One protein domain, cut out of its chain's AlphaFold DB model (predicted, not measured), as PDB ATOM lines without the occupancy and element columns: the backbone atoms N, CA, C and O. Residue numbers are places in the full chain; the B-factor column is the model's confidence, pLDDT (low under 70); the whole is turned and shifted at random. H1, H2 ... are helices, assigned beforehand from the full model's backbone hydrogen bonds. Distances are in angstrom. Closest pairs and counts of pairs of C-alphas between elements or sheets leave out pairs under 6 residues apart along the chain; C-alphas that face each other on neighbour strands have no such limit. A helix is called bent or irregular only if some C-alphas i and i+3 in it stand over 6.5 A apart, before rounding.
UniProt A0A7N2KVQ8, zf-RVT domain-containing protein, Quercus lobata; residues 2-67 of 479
ATOM      1  N   GLU A   2      73.448 167.017 128.944       42.53
ATOM      2  CA  GLU A   2      74.110 168.142 129.640       42.53
ATOM      3  C   GLU A   2      74.891 167.734 130.905       42.53
ATOM      4  O   GLU A   2      76.110 167.839 130.944       42.53
ATOM      5  N   LYS A   3      74.228 167.113 131.892       52.78
ATOM      6  CA  LYS A   3      74.899 166.615 133.113       52.78
ATOM      7  C   LYS A   3      76.051 165.625 132.849       52.78
ATOM      8  O   LYS A   3      76.962 165.543 133.659       52.78
ATOM      9  N   LEU A   4      76.016 164.882 131.737       47.56
ATOM     10  CA  LEU A   4      77.081 163.949 131.342       47.56
ATOM     11  C   LEU A   4      78.238 164.680 130.647       47.56
ATOM     12  O   LEU A   4      79.386 164.367 130.923       47.56
ATOM     13  N   TYR A   5      77.939 165.661 129.793       50.25
ATOM     14  CA  TYR A   5      78.924 166.554 129.179       50.25
ATOM     15  C   TYR A   5      79.710 167.307 130.256       50.25
ATOM     16  O   TYR A   5      80.929 167.192 130.319       50.25
ATOM     17  N   GLN A   6      78.999 167.950 131.187       57.31
ATOM     18  CA  GLN A   6      79.598 168.638 132.333       57.31
ATOM     19  C   GLN A   6      80.395 167.684 133.238       57.31
ATOM     20  O   GLN A   6      81.438 168.066 133.750       57.31
ATOM     21  N   TRP A   7      79.957 166.430 133.418       58.00
ATOM     22  CA  TRP A   7      80.725 165.430 134.173       58.00
ATOM     23  C   TRP A   7      82.013 164.998 133.452       58.00
ATOM     24  O   TRP A   7      83.063 164.970 134.081       58.00
ATOM     25  N   ILE A   8      81.967 164.716 132.142       53.31
ATOM     26  CA  ILE A   8      83.161 164.374 131.339       53.31
ATOM     27  C   ILE A   8      84.154 165.538 131.339       53.31
ATOM     28  O   ILE A   8      85.344 165.329 131.553       53.31
ATOM     29  N   ARG A   9      83.654 166.762 131.154       54.91
ATOM     30  CA  ARG A   9      84.455 167.983 131.185       54.91
ATOM     31  C   ARG A   9      85.141 168.175 132.542       54.91
ATOM     32  O   ARG A   9      86.354 168.332 132.584       54.91
ATOM     33  N   ARG A  10      84.400 168.035 133.650       58.72
ATOM     34  CA  ARG A  10      84.971 168.061 135.009       58.72
ATOM     35  C   ARG A  10      86.052 166.996 135.207       58.72
ATOM     36  O   ARG A  10      87.068 167.310 135.797       58.72
ATOM     37  N   GLN A  11      85.883 165.777 134.683       54.09
ATOM     38  CA  GLN A  11      86.914 164.726 134.768       54.09
ATOM     39  C   GLN A  11      88.217 165.074 134.024       54.09
ATOM     40  O   GLN A  11      89.271 164.572 134.406       54.09
ATOM     41  N   GLN A  12      88.156 165.892 132.966       53.69
ATOM     42  CA  GLN A  12      89.342 166.400 132.262       53.69
ATOM     43  C   GLN A  12      89.970 167.613 132.959       53.69
ATOM     44  O   GLN A  12      91.187 167.760 132.912       53.69
ATOM     45  N   GLU A  13      89.158 168.471 133.580       51.94
ATOM     46  CA  GLU A  13      89.621 169.706 134.223       51.94
ATOM     47  C   GLU A  13      90.186 169.449 135.638       51.94
ATOM     48  O   GLU A  13      91.256 169.959 135.945       51.94
ATOM     49  N   GLU A  14      89.549 168.610 136.471       46.81
ATOM     50  CA  GLU A  14      90.010 168.254 137.829       46.81
ATOM     51  C   GLU A  14      89.427 166.897 138.295       46.81
ATOM     52  O   GLU A  14      88.210 166.703 138.344       46.81
ATOM     53  N   GLY A  15      90.290 165.946 138.687       46.16
ATOM     54  CA  GLY A  15      89.910 164.561 139.024       46.16
ATOM     55  C   GLY A  15      88.720 164.452 139.992       46.16
ATOM     56  O   GLY A  15      88.818 164.797 141.172       46.16
ATOM     57  N   SER A  16      87.581 163.968 139.485       51.53
ATOM     58  CA  SER A  16      86.276 164.268 140.080       51.53
ATOM     59  C   SER A  16      86.030 163.596 141.436       51.53
ATOM     60  O   SER A  16      86.067 162.371 141.572       51.53
ATOM     61  N   ARG A  17      85.650 164.412 142.426       53.19
ATOM     62  CA  ARG A  17      84.952 163.980 143.644       53.19
ATOM     63  C   ARG A  17      83.458 164.266 143.487       53.19
ATOM     64  O   ARG A  17      83.096 165.318 142.965       53.19
ATOM     65  N   VAL A  18      82.596 163.379 143.988       55.72
ATOM     66  CA  VAL A  18      81.191 163.747 144.247       55.72
ATOM     67  C   VAL A  18      81.204 164.794 145.353       55.72
ATOM     68  O   VAL A  18      81.777 164.558 146.416       55.72
ATOM     69  N   THR A  19      80.636 165.967 145.089       57.88
ATOM     70  CA  THR A  19      80.716 167.098 146.018       57.88
ATOM     71  C   THR A  19      79.501 167.143 146.936       57.88
ATOM     72  O   THR A  19      78.416 166.671 146.594       57.88
ATOM     73  N   THR A  20      79.638 167.787 148.096       54.53
ATOM     74  CA  THR A  20      78.511 168.072 149.002       54.53
ATOM     75  C   THR A  20      77.390 168.845 148.299       54.53
ATOM     76  O   THR A  20      76.224 168.684 148.646       54.53
ATOM     77  N   VAL A  21      77.719 169.627 147.264       60.97
ATOM     78  CA  VAL A  21      76.759 170.361 146.424       60.97
ATOM     79  C   VAL A  21      75.852 169.413 145.632       60.97
ATOM     80  O   VAL A  21      74.662 169.682 145.493       60.97
ATOM     81  N   ASP A  22      76.360 168.271 145.157       63.44
ATOM     82  CA  ASP A  22      75.549 167.273 144.444       63.44
ATOM     83  C   ASP A  22      74.511 166.613 145.377       63.44
ATOM     84  O   ASP A  22      73.381 166.346 144.964       63.44
ATOM     85  N   ILE A  23      74.866 166.431 146.655       64.38
ATOM     86  CA  ILE A  23      73.988 165.894 147.711       64.38
ATOM     87  C   ILE A  23      72.974 166.953 148.182       64.38
ATOM     88  O   ILE A  23      71.800 166.647 148.384       64.38
ATOM     89  N   LEU A  24      73.370 168.225 148.290       63.31
ATOM     90  CA  LEU A  24      72.435 169.317 148.591       63.31
ATOM     91  C   LEU A  24      71.408 169.510 147.463       63.31
ATOM     92  O   LEU A  24      70.218 169.666 147.733       63.31
ATOM     93  N   ASN A  25      71.832 169.398 146.200       68.06
ATOM     94  CA  ASN A  25      70.933 169.413 145.041       68.06
ATOM     95  C   ASN A  25      69.921 168.251 145.051       68.06
ATOM     96  O   ASN A  25      68.797 168.423 144.579       68.06
ATOM     97  N   TYR A  26      70.295 167.081 145.583       66.88
ATOM     98  CA  TYR A  26      69.387 165.944 145.778       66.88
ATOM     99  C   TYR A  26      68.268 166.298 146.772       66.88
ATOM    100  O   TYR A  26      67.090 166.170 146.437       66.88
ATOM    101  N   ILE A  27      68.625 166.819 147.954       67.94
ATOM    102  CA  ILE A  27      67.659 167.167 149.013       67.94
ATOM    103  C   ILE A  27      66.743 168.308 148.547       67.94
ATOM    104  O   ILE A  27      65.522 168.235 148.695       67.94
ATOM    105  N   GLN A  28      67.318 169.330 147.905       71.25
ATOM    106  CA  GLN A  28      66.568 170.459 147.358       71.25
ATOM    107  C   GLN A  28      65.566 170.016 146.280       71.25
ATOM    108  O   GLN A  28      64.454 170.541 146.219       71.25
ATOM    109  N   PHE A  29      65.920 169.040 145.436       76.19
ATOM    110  CA  PHE A  29      65.010 168.524 144.412       76.19
ATOM    111  C   PHE A  29      63.821 167.763 145.013       76.19
ATOM    112  O   PHE A  29      62.692 167.973 144.564       76.19
ATOM    113  N   GLU A  30      64.033 166.912 146.022       78.00
ATOM    114  CA  GLU A  30      62.936 166.203 146.701       78.00
ATOM    115  C   GLU A  30      61.981 167.196 147.390       78.00
ATOM    116  O   GLU A  30      60.765 167.099 147.217       78.00
ATOM    117  N   ALA A  31      62.527 168.217 148.064       75.31
ATOM    118  CA  ALA A  31      61.748 169.271 148.718       75.31
ATOM    119  C   ALA A  31      60.925 170.133 147.738       75.31
ATOM    120  O   ALA A  31      59.762 170.423 148.008       75.31
ATOM    121  N   VAL A  32      61.501 170.531 146.596       83.62
ATOM    122  CA  VAL A  32      60.831 171.409 145.613       83.62
ATOM    123  C   VAL A  32      59.847 170.648 144.717       83.62
ATOM    124  O   VAL A  32      58.821 171.200 144.330       83.62
ATOM    125  N   SER A  33      60.140 169.394 144.361       85.12
ATOM    126  CA  SER A  33      59.295 168.613 143.440       85.12
ATOM    127  C   SER A  33      58.207 167.787 144.130       85.12
ATOM    128  O   SER A  33      57.263 167.357 143.466       85.12
ATOM    129  N   GLY A  34      58.353 167.497 145.429       87.44
ATOM    130  CA  GLY A  34      57.511 166.536 146.148       87.44
ATOM    131  C   GLY A  34      57.674 165.080 145.682       87.44
ATOM    132  O   GLY A  34      56.917 164.206 146.113       87.44
ATOM    133  N   LEU A  35      58.635 164.792 144.795       83.50
ATOM    134  CA  LEU A  35      58.890 163.457 144.257       83.50
ATOM    135  C   LEU A  35      59.908 162.709 145.121       83.50
ATOM    136  O   LEU A  35      61.093 163.037 145.125       83.50
ATOM    137  N   LYS A  36      59.452 161.642 145.783       81.56
ATOM    138  CA  LYS A  36      60.320 160.746 146.558       81.56
ATOM    139  C   LYS A  36      61.080 159.771 145.667       81.56
ATOM    140  O   LYS A  36      60.516 159.183 144.739       81.56
ATOM    141  N   ILE A  37      62.350 159.544 145.988       76.56
ATOM    142  CA  ILE A  37      63.215 158.614 145.256       76.56
ATOM    143  C   ILE A  37      62.987 157.175 145.736       76.56
ATOM    144  O   ILE A  37      62.864 156.889 146.926       76.56
ATOM    145  N   ASN A  38      62.903 156.236 144.790       83.94
ATOM    146  CA  ASN A  38      62.683 154.825 145.098       83.94
ATOM    147  C   ASN A  38      64.022 154.120 145.357       83.94
ATOM    148  O   ASN A  38      64.600 153.537 144.443       83.94
ATOM    149  N   LEU A  39      64.474 154.124 146.613       82.62
ATOM    150  CA  LEU A  39      65.725 153.480 147.043       82.62
ATOM    151  C   LEU A  39      65.795 151.974 146.709       82.62
ATOM    152  O   LEU A  39      66.876 151.433 146.508       82.62
ATOM    153  N   GLY A  40      64.650 151.295 146.562       84.25
ATOM    154  CA  GLY A  40      64.586 149.897 146.114       84.25
ATOM    155  C   GLY A  40      64.896 149.678 144.624       84.25
ATOM    156  O   GLY A  40      65.151 148.543 144.228       84.25
ATOM    157  N   LYS A  41      64.872 150.740 143.807       84.25
ATOM    158  CA  LYS A  41      65.221 150.758 142.372       84.25
ATOM    159  C   LYS A  41      66.455 151.616 142.060       84.25
ATOM    160  O   LYS A  41      66.858 151.683 140.900       84.25
ATOM    161  N   SER A  42      66.996 152.316 143.053       83.00
ATOM    162  CA  SER A  42      68.139 153.215 142.912       83.00
ATOM    163  C   SER A  42      69.416 152.511 143.352       83.00
ATOM    164  O   SER A  42      69.508 152.008 144.470       83.00
ATOM    165  N   GLU A  43      70.409 152.511 142.469       83.69
ATOM    166  CA  GLU A  43      71.711 151.891 142.698       83.69
ATOM    167  C   GLU A  43      72.820 152.891 142.360       83.69
ATOM    168  O   GLU A  43      72.772 153.560 141.323       83.69
ATOM    169  N   LEU A  44      73.824 152.988 143.230       81.12
ATOM    170  CA  LEU A  44      75.064 153.710 142.976       81.12
ATOM    171  C   LEU A  44      76.052 152.744 142.322       81.12
ATOM    172  O   LEU A  44      76.373 151.701 142.889       81.12
ATOM    173  N   VAL A  45      76.558 153.098 141.141       82.44
ATOM    174  CA  VAL A  45      77.496 152.251 140.394       82.44
ATOM    175  C   VAL A  45      78.787 153.017 140.118       82.44
ATOM    176  O   VAL A  45      78.735 154.041 139.431       82.44
ATOM    177  N   PRO A  46      79.940 152.557 140.638       77.50
ATOM    178  CA  PRO A  46      81.214 153.218 140.408       77.50
ATOM    179  C   PRO A  46      81.654 153.049 138.950       77.50
ATOM    180  O   PRO A  46      81.528 151.976 138.358       77.50
ATOM    181  N   VAL A  47      82.202 154.120 138.378       73.75
ATOM    182  CA  VAL A  47      82.786 154.131 137.033       73.75
ATOM    183  C   VAL A  47      84.249 154.541 137.171       73.75
ATOM    184  O   VAL A  47      84.544 155.706 137.415       73.75
ATOM    185  N   GLY A  48      85.156 153.573 137.034       71.81
ATOM    186  CA  GLY A  48      86.578 153.752 137.340       71.81
ATOM    187  C   GLY A  48      86.898 153.536 138.824       71.81
ATOM    188  O   GLY A  48      86.110 152.942 139.562       71.81
ATOM    189  N   VAL A  49      88.076 153.994 139.257       73.31
ATOM    190  CA  VAL A  49      88.538 153.860 140.647       73.31
ATOM    191  C   VAL A  49      87.912 154.964 141.499       73.31
ATOM    192  O   VAL A  49      88.316 156.123 141.422       73.31
ATOM    193  N   VAL A  50      86.926 154.601 142.319       72.62
ATOM    194  CA  VAL A  50      86.237 155.519 143.236       72.62
ATOM    195  C   VAL A  50      86.598 155.153 144.672       72.62
ATOM    196  O   VAL A  50      86.296 154.057 145.136       72.62
ATOM    197  N   HIS A  51      87.235 156.085 145.372       75.25
ATOM    198  CA  HIS A  51      87.543 155.966 146.795       75.25
ATOM    199  C   HIS A  51      86.304 156.360 147.624       75.25
ATOM    200  O   HIS A  51      85.507 157.186 147.176       75.25
ATOM    201  N   ASN A  52      86.158 155.819 148.838       79.31
ATOM    202  CA  ASN A  52      85.083 156.153 149.790       79.31
ATOM    203  C   ASN A  52      83.644 155.845 149.315       79.31
ATOM    204  O   ASN A  52      82.708 156.572 149.660       79.31
ATOM    205  N   ILE A  53      83.442 154.765 148.550       80.06
ATOM    206  CA  ILE A  53      82.102 154.389 148.070       80.06
ATOM    207  C   ILE A  53      81.117 154.109 149.217       80.06
ATOM    208  O   ILE A  53      79.969 154.535 149.136       80.06
ATOM    209  N   ASP A  54      81.571 153.493 150.311       81.50
ATOM    210  CA  ASP A  54      80.730 153.114 151.455       81.50
ATOM    211  C   ASP A  54      80.130 154.328 152.173       81.50
ATOM    212  O   ASP A  54      78.956 154.329 152.540       81.50
ATOM    213  N   LEU A  55      80.901 155.416 152.295       79.75
ATOM    214  CA  LEU A  55      80.396 156.685 152.824       79.75
ATOM    215  C   LEU A  55      79.298 157.263 151.922       79.75
ATOM    216  O   LEU A  55      78.291 157.760 152.422       79.75
ATOM    217  N   LEU A  56      79.457 157.165 150.598       76.56
ATOM    218  CA  LEU A  56      78.468 157.681 149.652       76.56
ATOM    219  C   LEU A  56      77.195 156.818 149.614       76.56
ATOM    220  O   LEU A  56      76.097 157.362 149.518       76.56
ATOM    221  N   LEU A  57      77.324 155.495 149.754       79.94
ATOM    222  CA  LEU A  57      76.198 154.566 149.913       79.94
ATOM    223  C   LEU A  57      75.400 154.870 151.187       79.94
ATOM    224  O   LEU A  57      74.176 154.977 151.122       79.94
ATOM    225  N   ASN A  58      76.089 155.088 152.312       80.56
ATOM    226  CA  ASN A  58      75.467 155.433 153.593       80.56
ATOM    227  C   ASN A  58      74.719 156.776 153.539       80.56
ATOM    228  O   ASN A  58      73.615 156.875 154.066       80.56
ATOM    229  N   VAL A  59      75.280 157.797 152.878       77.19
ATOM    230  CA  VAL A  59      74.631 159.115 152.736       77.19
ATOM    231  C   VAL A  59      73.435 159.075 151.776       77.19
ATOM    232  O   VAL A  59      72.428 159.730 152.031       77.19
ATOM    233  N   LEU A  60      73.519 158.314 150.679       75.12
ATOM    234  CA  LEU A  60      72.442 158.219 149.684       75.12
ATOM    235  C   LEU A  60      71.369 157.167 150.022       75.12
ATOM    236  O   LEU A  60      70.335 157.126 149.357       75.12
ATOM    237  N   GLY A  61      71.610 156.285 150.998       78.06
ATOM    238  CA  GLY A  61      70.682 155.217 151.396       78.06
ATOM    239  C   GLY A  61      70.365 154.204 150.285       78.06
ATOM    240  O   GLY A  61      69.303 153.581 150.299       78.06
ATOM    241  N   CYS A  62      71.246 154.067 149.291       80.88
ATOM    242  CA  CYS A  62      71.020 153.261 148.089       80.88
ATOM    243  C   CYS A  62      71.989 152.073 148.000       80.88
ATOM    244  O   CYS A  62      72.996 152.016 148.704       80.88
ATOM    245  N   LYS A  63      71.676 151.092 147.148       86.44
ATOM    246  CA  LYS A  63      72.497 149.879 147.000       86.44
ATOM    247  C   LYS A  63      73.688 150.122 146.079       86.44
ATOM    248  O   LYS A  63      73.583 150.884 145.121       86.44
ATOM    249  N   GLN A  64      74.788 149.409 146.306       87.62
ATOM    250  CA  GLN A  64      75.864 149.329 145.322       87.62
ATOM    251  C   GLN A  64      75.438 148.415 144.169       87.62
ATOM    252  O   GLN A  64      75.072 147.262 144.395       87.62
ATOM    253  N   GLY A  65      75.513 148.919 142.941       86.81
ATOM    254  CA  GLY A  65      75.397 148.118 141.724       86.81
ATOM    255  C   GLY A  65      76.738 148.008 140.995       86.81
ATOM    256  O   GLY A  65      77.730 148.643 141.361       86.81
ATOM    257  N   SER A  66      76.769 147.220 139.923       84.81
ATOM    258  CA  SER A  66      77.957 147.011 139.089       84.81
ATOM    259  C   SER A  66      77.633 147.120 137.598       84.81
ATOM    260  O   SER A  66      76.477 147.048 137.173       84.81
ATOM    261  N   LEU A  67      78.668 147.324 136.780       82.38
ATOM    262  CA  LEU A  67      78.569 147.177 135.331       82.38
ATOM    263  C   LEU A  67      78.905 145.724 134.936       82.38
ATOM    264  O   LEU A  67      79.832 145.154 135.511       82.38
TER     265      LEU A  67
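This is residues 2 to 67 of the 479 residues of the protein "zf-RVT domain-containing protein" of Quercus lobata (UniProt A0A7N2KVQ8). The model is an open, loosely filled frame: the longest helix, H2, and H1 run along its long direction on one side, offset from each other and heading in opposite directions, and on the other side lie the short helix H3 and the loops of residues 38 to 52 and 61 to 67. Residues 34 to 37 cross from the far end of H2 to that second side, where a short parallel pairing of residues 43 to 44 with residues 63 to 64 ties the loops together. At opposite ends of the frame, residues 9 to 15 and 27 to 36 stick out. The printed part has 66 residues with three named helices, H1, H2 and H3 in that order, and no named strand, and its class is all helix. It is only just compact, close to loose, with a radius of gyration of the C-alphas of 13.0 A and spans of 35 by 24 by 19 A.

H2, residues 20 to 33, touches no helix. H3, residues 53 to 60, is only just apart from H2, with closest C-alphas 8.1 A apart. H1, residues 2 to 13, is apart from H2 and also apart from H3. No two of these helices form a hairpin. Residues 43 to 44 are paired with residues 63 to 64, parallel, in stretches too short to be named strands. In H1, H2 and H3, every backbone O i to N i+4 pair is within hydrogen-bond range. No helix is bent or irregular.

H2 has 14 residues, Thr 20 to Ser 33, and measures 20.0 A from first to last C-alpha; C-alpha 20 is at (78.511, 168.072, 149.002) and C-alpha 33 at (59.295, 168.613, 143.440). H1 has 12 residues, Glu 2 to Glu 13, and measures 16.2 A, beginning with C-alpha 2 at (74.110, 168.142, 129.640). H3 has 8 residues, Ile 53 to Leu 60, and measures 10.5 A, ending with C-alpha 60 at (72.442, 158.219, 149.684).

The two C-alphas farthest apart are those of Gln 12 and Gly 34, at 34.7 A, and the C-alphas of Glu 2 and Leu 67, the first and last printed residues, are 22.2 A apart. The printed part has no cut. The link from H1 to H2 is short, with 6 residues, and the link from H2 to H3 is long, with 19 residues, 34 to 52. The mean pLDDT of the printed part is 70.6; residues 2 to 27 are under 70, and H1 has a mean of 53.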